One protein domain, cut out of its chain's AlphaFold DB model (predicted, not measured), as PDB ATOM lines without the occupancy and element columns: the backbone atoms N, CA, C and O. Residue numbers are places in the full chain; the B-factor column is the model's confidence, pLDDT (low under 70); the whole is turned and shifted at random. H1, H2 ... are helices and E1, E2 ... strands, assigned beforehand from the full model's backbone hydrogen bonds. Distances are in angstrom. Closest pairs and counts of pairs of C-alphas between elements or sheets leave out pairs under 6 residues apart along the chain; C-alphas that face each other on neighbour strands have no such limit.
ATOM      1  N   ARG A   4     160.160 149.370 189.710       94.75
ATOM      2  CA  ARG A   4     159.883 149.365 188.273       94.75
ATOM      3  C   ARG A   4     159.539 147.951 187.829       94.75
ATOM      4  O   ARG A   4     160.342 147.041 188.016       94.75
ATOM      5  N   ILE A   5     158.371 147.792 187.219       95.25
ATOM      6  CA  ILE A   5     157.855 146.533 186.682       95.25
ATOM      7  C   ILE A   5     157.556 146.782 185.203       95.25
ATOM      8  O   ILE A   5     156.526 147.353 184.863       95.25
ATOM      9  N   SER A   6     158.479 146.395 184.323       94.94
ATOM     10  CA  SER A   6     158.432 146.717 182.888       94.94
ATOM     11  C   SER A   6     159.032 145.595 182.040       94.94
ATOM     12  O   SER A   6     159.856 144.834 182.544       94.94
ATOM     13  N   GLY A   7     158.704 145.540 180.747       93.56
ATOM     14  CA  GLY A   7     159.270 144.565 179.808       93.56
ATOM     15  C   GLY A   7     158.634 143.174 179.877       93.56
ATOM     16  O   GLY A   7     159.211 142.215 179.369       93.56
ATOM     17  N   ASN A   8     157.455 143.041 180.497       96.31
ATOM     18  CA  ASN A   8     156.725 141.776 180.546       96.31
ATOM     19  C   ASN A   8     155.920 141.545 179.258       96.31
ATOM     20  O   ASN A   8     155.260 142.455 178.757       96.31
ATOM     21  N   GLY A   9     155.923 140.303 178.760       92.44
ATOM     22  CA  GLY A   9     155.339 139.933 177.462       92.44
ATOM     23  C   GLY A   9     153.808 139.936 177.388       92.44
ATOM     24  O   GLY A   9     153.260 139.823 176.298       92.44
ATOM     25  N   ARG A  10     153.111 140.077 178.524       93.12
ATOM     26  CA  ARG A  10     151.652 140.256 178.552       93.12
ATOM     27  C   ARG A  10     151.220 141.297 179.569       93.12
ATOM     28  O   ARG A  10     150.722 142.341 179.178       93.12
ATOM     29  N   SER A  11     151.427 141.015 180.853       96.31
ATOM     30  CA  SER A  11     151.026 141.888 181.958       96.31
ATOM     31  C   SER A  11     152.187 142.164 182.903       96.31
ATOM     32  O   SER A  11     152.943 141.237 183.195       96.31
ATOM     33  N   GLY A  12     152.298 143.390 183.416       96.94
ATOM     34  CA  GLY A  12     153.252 143.722 184.480       96.94
ATOM     35  C   GLY A  12     152.898 143.051 185.807       96.94
ATOM     36  O   GLY A  12     153.715 142.348 186.395       96.94
ATOM     37  N   VAL A  13     151.651 143.221 186.244       97.12
ATOM     38  CA  VAL A  13     151.118 142.635 187.482       97.12
ATOM     39  C   VAL A  13     149.857 141.834 187.179       97.12
ATOM     40  O   VAL A  13     148.971 142.310 186.471       97.12
ATOM     41  N   ARG A  14     149.750 140.632 187.752       97.31
ATOM     42  CA  ARG A  14     148.489 139.888 187.850       97.31
ATOM     43  C   ARG A  14     148.096 139.779 189.321       97.31
ATOM     44  O   ARG A  14     148.837 139.195 190.106       97.31
ATOM     45  N   TRP A  15     146.939 140.328 189.664       97.25
ATOM     46  CA  TRP A  15     146.358 140.298 191.003       97.25
ATOM     47  C   TRP A  15     145.265 139.226 191.071       97.25
ATOM     48  O   TRP A  15     144.382 139.204 190.217       97.25
ATOM     49  N   ILE A  16     145.343 138.312 192.043       97.31
ATOM     50  CA  ILE A  16     144.389 137.202 192.206       97.31
ATOM     51  C   ILE A  16     144.065 137.065 193.688       97.31
ATOM     52  O   ILE A  16     144.935 136.657 194.454       97.31
ATOM     53  N   ASP A  17     142.839 137.435 194.068       94.44
ATOM     54  CA  ASP A  17     142.256 137.237 195.405       94.44
ATOM     55  C   ASP A  17     143.223 137.539 196.563       94.44
ATOM     56  O   ASP A  17     143.322 136.812 197.553       94.44
ATOM     57  N   ALA A  18     143.963 138.638 196.411       92.88
ATOM     58  CA  ALA A  18     144.960 139.106 197.357       92.88
ATOM     59  C   ALA A  18     144.560 140.464 197.945       92.88
ATOM     60  O   ALA A  18     143.804 141.231 197.346       92.88
ATOM     61  N   SER A  19     145.121 140.784 199.109       90.75
ATOM     62  CA  SER A  19     145.013 142.095 199.752       90.75
ATOM     63  C   SER A  19     146.378 142.770 199.811       90.75
ATOM     64  O   SER A  19     147.376 142.115 200.114       90.75
ATOM     65  N   GLY A  20     146.432 144.083 199.596       91.62
ATOM     66  CA  GLY A  20     147.670 144.844 199.717       91.62
ATOM     67  C   GLY A  20     147.562 146.234 199.108       91.62
ATOM     68  O   GLY A  20     146.486 146.661 198.698       91.62
ATOM     69  N   VAL A  21     148.698 146.928 199.050       93.88
ATOM     70  CA  VAL A  21     148.810 148.267 198.464       93.88
ATOM     71  C   VAL A  21     149.801 148.215 197.309       93.88
ATOM     72  O   VAL A  21     150.969 147.881 197.507       93.88
ATOM     73  N   LEU A  22     149.340 148.578 196.113       95.44
ATOM     74  CA  LEU A  22     150.185 148.807 194.945       95.44
ATOM     75  C   LEU A  22     150.131 150.298 194.593       95.44
ATOM     76  O   LEU A  22     149.186 150.779 193.965       95.44
ATOM     77  N   ALA A  23     151.138 151.029 195.060       96.00
ATOM     78  CA  ALA A  23     151.279 152.472 194.902       96.00
ATOM     79  C   ALA A  23     152.758 152.850 194.757       96.00
ATOM     80  O   ALA A  23     153.637 152.113 195.216       96.00
ATOM     81  N   ASP A  24     153.011 154.000 194.141       95.44
ATOM     82  CA  ASP A  24     154.324 154.603 193.910       95.44
ATOM     83  C   ASP A  24     155.275 153.770 193.031       95.44
ATOM     84  O   ASP A  24     156.497 153.837 193.186       95.44
ATOM     85  N   ASN A  25     154.743 152.979 192.091       96.00
ATOM     86  CA  ASN A  25     155.544 152.162 191.170       96.00
ATOM     87  C   ASN A  25     155.544 152.721 189.745       96.00
ATOM     88  O   ASN A  25     154.638 153.444 189.346       96.00
ATOM     89  N   ASP A  26     156.553 152.336 188.969       96.25
ATOM     90  CA  ASP A  26     156.578 152.450 187.511       96.25
ATOM     91  C   ASP A  26     156.088 151.132 186.897       96.25
ATOM     92  O   ASP A  26     156.773 150.110 186.986       96.25
ATOM     93  N   LEU A  27     154.891 151.161 186.308       96.88
ATOM     94  CA  LEU A  27     154.243 150.041 185.619       96.88
ATOM     95  C   LEU A  27     154.241 150.222 184.090       96.88
ATOM     96  O   LEU A  27     153.561 149.480 183.372       96.88
ATOM     97  N   ALA A  28     154.976 151.211 183.579       96.12
ATOM     98  CA  ALA A  28     155.029 151.518 182.158       96.12
ATOM     99  C   ALA A  28     155.836 150.472 181.368       96.12
ATOM    100  O   ALA A  28     156.725 149.791 181.888       96.12
ATOM    101  N   GLY A  29     155.571 150.375 180.062       94.44
ATOM    102  CA  GLY A  29     156.371 149.549 179.149       94.44
ATOM    103  C   GLY A  29     156.202 148.038 179.343       94.44
ATOM    104  O   GLY A  29     157.132 147.274 179.078       94.44
ATOM    105  N   ASN A  30     155.045 147.600 179.836       96.31
ATOM    106  CA  ASN A  30     154.578 146.218 179.697       96.31
ATOM    107  C   ASN A  30     153.801 146.068 178.380       96.31
ATOM    108  O   ASN A  30     153.413 147.074 177.794       96.31
ATOM    109  N   ALA A  31     153.622 144.837 177.893       94.69
ATOM    110  CA  ALA A  31     153.054 144.598 176.566       94.69
ATOM    111  C   ALA A  31     151.562 144.970 176.447       94.69
ATOM    112  O   ALA A  31     151.235 146.052 175.978       94.69
ATOM    113  N   GLU A  32     150.658 144.060 176.815       96.56
ATOM    114  CA  GLU A  32     149.211 144.236 176.627       96.56
ATOM    115  C   GLU A  32     148.605 145.037 177.786       96.56
ATOM    116  O   GLU A  32     147.838 145.965 177.568       96.56
ATOM    117  N   TYR A  33     149.001 144.707 179.018       98.12
ATOM    118  CA  TYR A  33     148.482 145.335 180.229       98.12
ATOM    119  C   TYR A  33     149.619 145.722 181.179       98.12
ATOM    120  O   TYR A  33     150.614 145.013 181.337       98.12
ATOM    121  N   ALA A  34     149.453 146.823 181.895       97.81
ATOM    122  CA  ALA A  34     150.257 147.116 183.074       97.81
ATOM    123  C   ALA A  34     149.783 146.267 184.264       97.81
ATOM    124  O   ALA A  34     150.603 145.664 184.962       97.81
ATOM    125  N   LEU A  35     148.464 146.142 184.439       98.31
ATOM    126  CA  LEU A  35     147.855 145.367 185.514       98.31
ATOM    127  C   LEU A  35     146.647 144.566 185.024       98.31
ATOM    128  O   LEU A  35     145.863 145.007 184.195       98.31
ATOM    129  N   VAL A  36     146.491 143.374 185.581       98.44
ATOM    130  CA  VAL A  36     145.338 142.504 185.386       98.44
ATOM    131  C   VAL A  36     144.780 142.136 186.755       98.44
ATOM    132  O   VAL A  36     145.507 141.537 187.551       98.44
ATOM    133  N   ASN A  37     143.502 142.418 187.009       98.31
ATOM    134  CA  ASN A  37     142.778 141.800 188.117       98.31
ATOM    135  C   ASN A  37     142.078 140.534 187.610       98.31
ATOM    136  O   ASN A  37     141.075 140.598 186.905       98.31
ATOM    137  N   ASP A  38     142.638 139.372 187.938       97.69
ATOM    138  CA  ASP A  38     142.007 138.078 187.657       97.69
ATOM    139  C   ASP A  38     141.237 137.544 188.889       97.69
ATOM    140  O   ASP A  38     140.638 136.473 188.806       97.69
ATOM    141  N   GLY A  39     141.215 138.279 190.010       97.88
ATOM    142  CA  GLY A  39     140.390 137.972 191.182       97.88
ATOM    143  C   GLY A  39     138.934 138.427 191.044       97.88
ATOM    144  O   GLY A  39     138.579 139.183 190.137       97.88
ATOM    145  N   VAL A  40     138.084 137.973 191.966       97.81
ATOM    146  CA  VAL A  40     136.658 138.371 192.018       97.81
ATOM    147  C   VAL A  40     136.415 139.607 192.884       97.81
ATOM    148  O   VAL A  40     135.339 140.194 192.834       97.81
ATOM    149  N   SER A  41     137.403 139.999 193.690       97.19
ATOM    150  CA  SER A  41     137.316 141.167 194.571       97.19
ATOM    151  C   SER A  41     137.787 142.435 193.867       97.19
ATOM    152  O   SER A  41     138.760 142.406 193.106       97.19
ATOM    153  N   ASP A  42     137.120 143.549 194.161       97.19
ATOM    154  CA  ASP A  42     137.537 144.871 193.700       97.19
ATOM    155  C   ASP A  42     138.915 145.242 194.260       97.19
ATOM    156  O   ASP A  42     139.288 144.872 195.378       97.19
ATOM    157  N   LEU A  43     139.668 146.004 193.473       97.19
ATOM    158  CA  LEU A  43     141.023 146.427 193.785       97.19
ATOM    159  C   LEU A  43     141.139 147.946 193.663       97.19
ATOM    160  O   LEU A  43     140.915 148.519 192.600       97.19
ATOM    161  N   ALA A  44     141.538 148.595 194.753       97.00
ATOM    162  CA  ALA A  44     141.869 150.013 194.767       97.00
ATOM    163  C   ALA A  44     143.392 150.197 194.742       97.00
ATOM    164  O   ALA A  44     144.108 149.710 195.619       97.00
ATOM    165  N   LEU A  45     143.884 150.907 193.732       96.50
ATOM    166  CA  LEU A  45     145.296 151.207 193.530       96.50
ATOM    167  C   LEU A  45     145.604 152.650 193.940       96.50
ATOM    168  O   LEU A  45     144.805 153.569 193.735       96.50
ATOM    169  N   GLY A  46     146.801 152.860 194.484       95.81
ATOM    170  CA  GLY A  46     147.325 154.210 194.685       95.81
ATOM    171  C   GLY A  46     147.842 154.820 193.380       95.81
ATOM    172  O   GLY A  46     147.696 154.243 192.299       95.81
ATOM    173  N   GLY A  47     148.490 155.981 193.484       95.44
ATOM    174  CA  GLY A  47     149.153 156.610 192.343       95.44
ATOM    175  C   GLY A  47     150.299 155.731 191.846       95.44
ATOM    176  O   GLY A  47     151.205 155.400 192.605       95.44
ATOM    177  N   ASN A  48     150.264 155.332 190.580       97.19
ATOM    178  CA  ASN A  48     151.371 154.657 189.905       97.19
ATOM    179  C   ASN A  48     151.684 155.408 188.606       97.19
ATOM    180  O   ASN A  48     150.846 156.147 188.085       97.19
ATOM    181  N   TRP A  49     152.897 155.241 188.094       97.00
ATOM    182  CA  TRP A  49     153.269 155.731 186.776       97.00
ATOM    183  C   TRP A  49     152.960 154.668 185.728       97.00
ATOM    184  O   TRP A  49     153.451 153.543 185.811       97.00
ATOM    185  N   TRP A  50     152.165 155.045 184.731       96.81
ATOM    186  CA  TRP A  50     151.671 154.140 183.688       96.81
ATOM    187  C   TRP A  50     152.312 154.400 182.318       96.81
ATOM    188  O   TRP A  50     152.032 153.693 181.355       96.81
ATOM    189  N   GLY A  51     153.181 155.414 182.223       95.62
ATOM    190  CA  GLY A  51     153.705 155.935 180.956       95.62
ATOM    191  C   GLY A  51     152.908 157.121 180.405       95.62
ATOM    192  O   GLY A  51     153.259 157.646 179.352       95.62
ATOM    193  N   THR A  52     151.842 157.526 181.097       96.00
ATOM    194  CA  THR A  52     150.926 158.611 180.730       96.00
ATOM    195  C   THR A  52     150.144 159.076 181.964       96.00
ATOM    196  O   THR A  52     150.005 158.310 182.922       96.00
ATOM    197  N   THR A  53     149.614 160.299 181.914       97.06
ATOM    198  CA  THR A  53     148.658 160.856 182.889       97.06
ATOM    199  C   THR A  53     147.214 160.886 182.370       97.06
ATOM    200  O   THR A  53     146.317 161.333 183.077       97.06
ATOM    201  N   ASP A  54     146.969 160.412 181.143       97.19
ATOM    202  CA  ASP A  54     145.619 160.276 180.578       97.19
ATOM    203  C   ASP A  54     144.898 159.054 181.163       97.19
ATOM    204  O   ASP A  54     145.211 157.911 180.814       97.19
ATOM    205  N   ASP A  55     143.892 159.295 182.004       95.12
ATOM    206  CA  ASP A  55     143.080 158.258 182.648       95.12
ATOM    207  C   ASP A  55     142.460 157.274 181.643       95.12
ATOM    208  O   ASP A  55     142.414 156.072 181.904       95.12
ATOM    209  N   GLN A  56     142.029 157.729 180.459       95.81
ATOM    210  CA  GLN A  56     141.451 156.832 179.450       95.81
ATOM    211  C   GLN A  56     142.496 155.908 178.823       95.81
ATOM    212  O   GLN A  56     142.176 154.792 178.401       95.81
ATOM    213  N   ALA A  57     143.739 156.372 178.705       97.19
ATOM    214  CA  ALA A  57     144.849 155.524 178.300       97.19
ATOM    215  C   ALA A  57     145.216 154.541 179.420       97.19
ATOM    216  O   ALA A  57     145.459 153.374 179.131       97.19
ATOM    217  N   VAL A  58     145.179 154.972 180.686       97.69
ATOM    218  CA  VAL A  58     145.433 154.096 181.841       97.69
ATOM    219  C   VAL A  58     144.383 152.997 181.959       97.69
ATOM    220  O   VAL A  58     144.757 151.837 182.119       97.69
ATOM    221  N   HIS A  59     143.097 153.309 181.784       97.00
ATOM    222  CA  HIS A  59     142.035 152.301 181.768       97.00
ATOM    223  C   HIS A  59     142.291 151.199 180.733       97.00
ATOM    224  O   HIS A  59     142.072 150.034 181.024       97.00
ATOM    225  N   ARG A  60     142.842 151.533 179.557       97.56
ATOM    226  CA  ARG A  60     143.196 150.540 178.524       97.56
ATOM    227  C   ARG A  60     144.391 149.653 178.896       97.56
ATOM    228  O   ARG A  60     144.569 148.600 178.295       97.56
ATOM    229  N   LEU A  61     145.217 150.070 179.857       98.25
ATOM    230  CA  LEU A  61     146.350 149.292 180.373       98.25
ATOM    231  C   LEU A  61     145.954 148.378 181.540       98.25
ATOM    232  O   LEU A  61     146.804 147.648 182.060       98.25
ATOM    233  N   VAL A  62     144.697 148.428 181.970       98.44
ATOM    234  CA  VAL A  62     144.167 147.644 183.078       98.44
ATOM    235  C   VAL A  62     143.111 146.699 182.537       98.44
ATOM    236  O   VAL A  62     142.192 147.139 181.864       98.44
ATOM    237  N   ARG A  63     143.237 145.405 182.851       98.50
ATOM    238  CA  ARG A  63     142.163 144.437 182.602       98.50
ATOM    239  C   ARG A  63     141.400 144.142 183.883       98.50
ATOM    240  O   ARG A  63     142.015 143.651 184.835       98.50
ATOM    241  N   ASP A  64     140.093 144.380 183.892       98.50
ATOM    242  CA  ASP A  64     139.248 144.222 185.083       98.50
ATOM    243  C   ASP A  64     137.795 143.808 184.758       98.50
ATOM    244  O   ASP A  64     137.536 143.144 183.751       98.50
ATOM    245  N   HIS A  65     136.857 144.151 185.649       98.38
ATOM    246  CA  HIS A  65     135.417 143.969 185.475       98.38
ATOM    247  C   HIS A  65     134.863 144.485 184.136       98.38
ATOM    248  O   HIS A  65     133.975 143.850 183.569       98.38
ATOM    249  N   GLU A  66     135.362 145.616 183.626       97.69
ATOM    250  CA  GLU A  66     134.877 146.202 182.369       97.69
ATOM    251  C   GLU A  66     135.185 145.299 181.167       97.69
ATOM    252  O   GLU A  66     134.384 145.195 180.239       97.69
ATOM    253  N   ASP A  67     136.307 144.577 181.209       98.06
ATOM    254  CA  ASP A  67     136.663 143.586 180.192       98.06
ATOM    255  C   ASP A  67     136.047 142.211 180.470       98.06
ATOM    256  O   ASP A  67     135.811 141.417 179.553       98.06
ATOM    257  N   ARG A  68     135.853 141.880 181.753       97.62
ATOM    258  CA  ARG A  68     135.324 140.595 182.219       97.62
ATOM    259  C   ARG A  68     134.431 140.782 183.435       97.62
ATOM    260  O   ARG A  68     134.910 140.823 184.562       97.62
ATOM    261  N   ALA A  69     133.122 140.751 183.203       97.50
ATOM    262  CA  ALA A  69     132.113 140.994 184.234       97.50
ATOM    263  C   ALA A  69     132.162 140.035 185.449       97.50
ATOM    264  O   ALA A  69     131.552 140.324 186.475       97.50
ATOM    265  N   ASP A  70     132.866 138.900 185.358       97.56
ATOM    266  CA  ASP A  70     133.074 137.957 186.466       97.56
ATOM    267  C   ASP A  70     134.299 138.285 187.348       97.56
ATOM    268  O   ASP A  70     134.607 137.534 188.274       97.56
ATOM    269  N   ARG A  71     135.008 139.383 187.061       98.31
ATOM    270  CA  ARG A  71     136.157 139.882 187.828       98.31
ATOM    271  C   ARG A  71     135.794 141.119 188.632       98.31
ATOM    272  O   ARG A  71     134.831 141.821 188.321       98.31
ATOM    273  N   GLY A  72     136.598 141.378 189.657       98.19
ATOM    274  CA  GLY A  72     136.508 142.607 190.433       98.19
ATOM    275  C   GLY A  72     137.003 143.817 189.644       98.19
ATOM    276  O   GLY A  72     137.934 143.723 188.835       98.19
ATOM    277  N   ARG A  73     136.395 144.970 189.899       98.19
ATOM    278  CA  ARG A  73     136.751 146.249 189.283       98.19
ATOM    279  C   ARG A  73     138.073 146.762 189.836       98.19
ATOM    280  O   ARG A  73     138.351 146.637 191.027       98.19
ATOM    281  N   VAL A  74     138.863 147.400 188.986       98.25
ATOM    282  CA  VAL A  74     140.039 148.153 189.397       98.25
ATOM    283  C   VAL A  74     139.695 149.636 189.409       98.25
ATOM    284  O   VAL A  74     139.183 150.199 188.446       98.25
ATOM    285  N   THR A  75     140.011 150.290 190.517       97.25
ATOM    286  CA  THR A  75     140.018 151.750 190.616       97.25
ATOM    287  C   THR A  75     141.431 152.202 190.939       97.25
ATOM    288  O   THR A  75     142.184 151.483 191.597       97.25
ATOM    289  N   PHE A  76     141.823 153.378 190.464       95.69
ATOM    290  CA  PHE A  76     143.138 153.943 190.739       95.69
ATOM    291  C   PHE A  76     143.012 155.414 191.122       95.69
ATOM    292  O   PHE A  76     142.131 156.129 190.648       95.69
ATOM    293  N   SER A  77     143.900 155.852 192.013       95.31
ATOM    294  CA  SER A  77     144.131 157.282 192.236       95.31
ATOM    295  C   SER A  77     144.701 157.922 190.968       95.31
ATOM    296  O   SER A  77     145.144 157.206 190.068       95.31
TER     297      SER A  77
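AT A GLANCE: This is residues 4 to 77 of the 98 residues of an uncharacterized protein of Deltaproteobacteria bacterium (UniProt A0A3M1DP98). With little regular structure, the printed part winds in stacked turns, mostly loops: E1, E2 and residues 62 to 63 stack along one side, E3 and E4 along another, with short H1 in the last turn. The 74 printed residues include E1, E2, E3, H1, E4 in that order, two parallel two-strand sheets, class mixed, with 22 residues in named elements. It is compact, radius of gyration of the C-alphas 11.1 A, spanning 27 by 22 by 21 A.

IN THESE COORDINATES: Find C-alpha 11 at (151.026, 141.888, 181.958); E1 runs to residue 15, 10.3 A. Then come E2, residues 33 to 37, 10.4 A; E3, 43 to 45; H1, 55 to 60; and E4, 74 to 76, ending at (143.138, 153.943, 190.739).

HOW THE PARTS SIT: E1 and E2 are parallel at 14 degrees; see N 13 and O 34, 3.0 A. E3 and E4 are parallel at 19 degrees; see N 45 and O 75, 2.8 A. E3, H1, E4 form a strand-helix-strand unit, parallel neighbours with a helix between, its crossover right-handed. H1 has 1 of 2 O i to N i+4 pairs within hydrogen-bond range. E1 and E4 are apart.

THE WHOLE: C-alphas 4 and 69 are farthest apart, 29.3 A. The printed part has no cut; links E1 to E2 and H1 to E4 are long. No printed residue is under pLDDT 70.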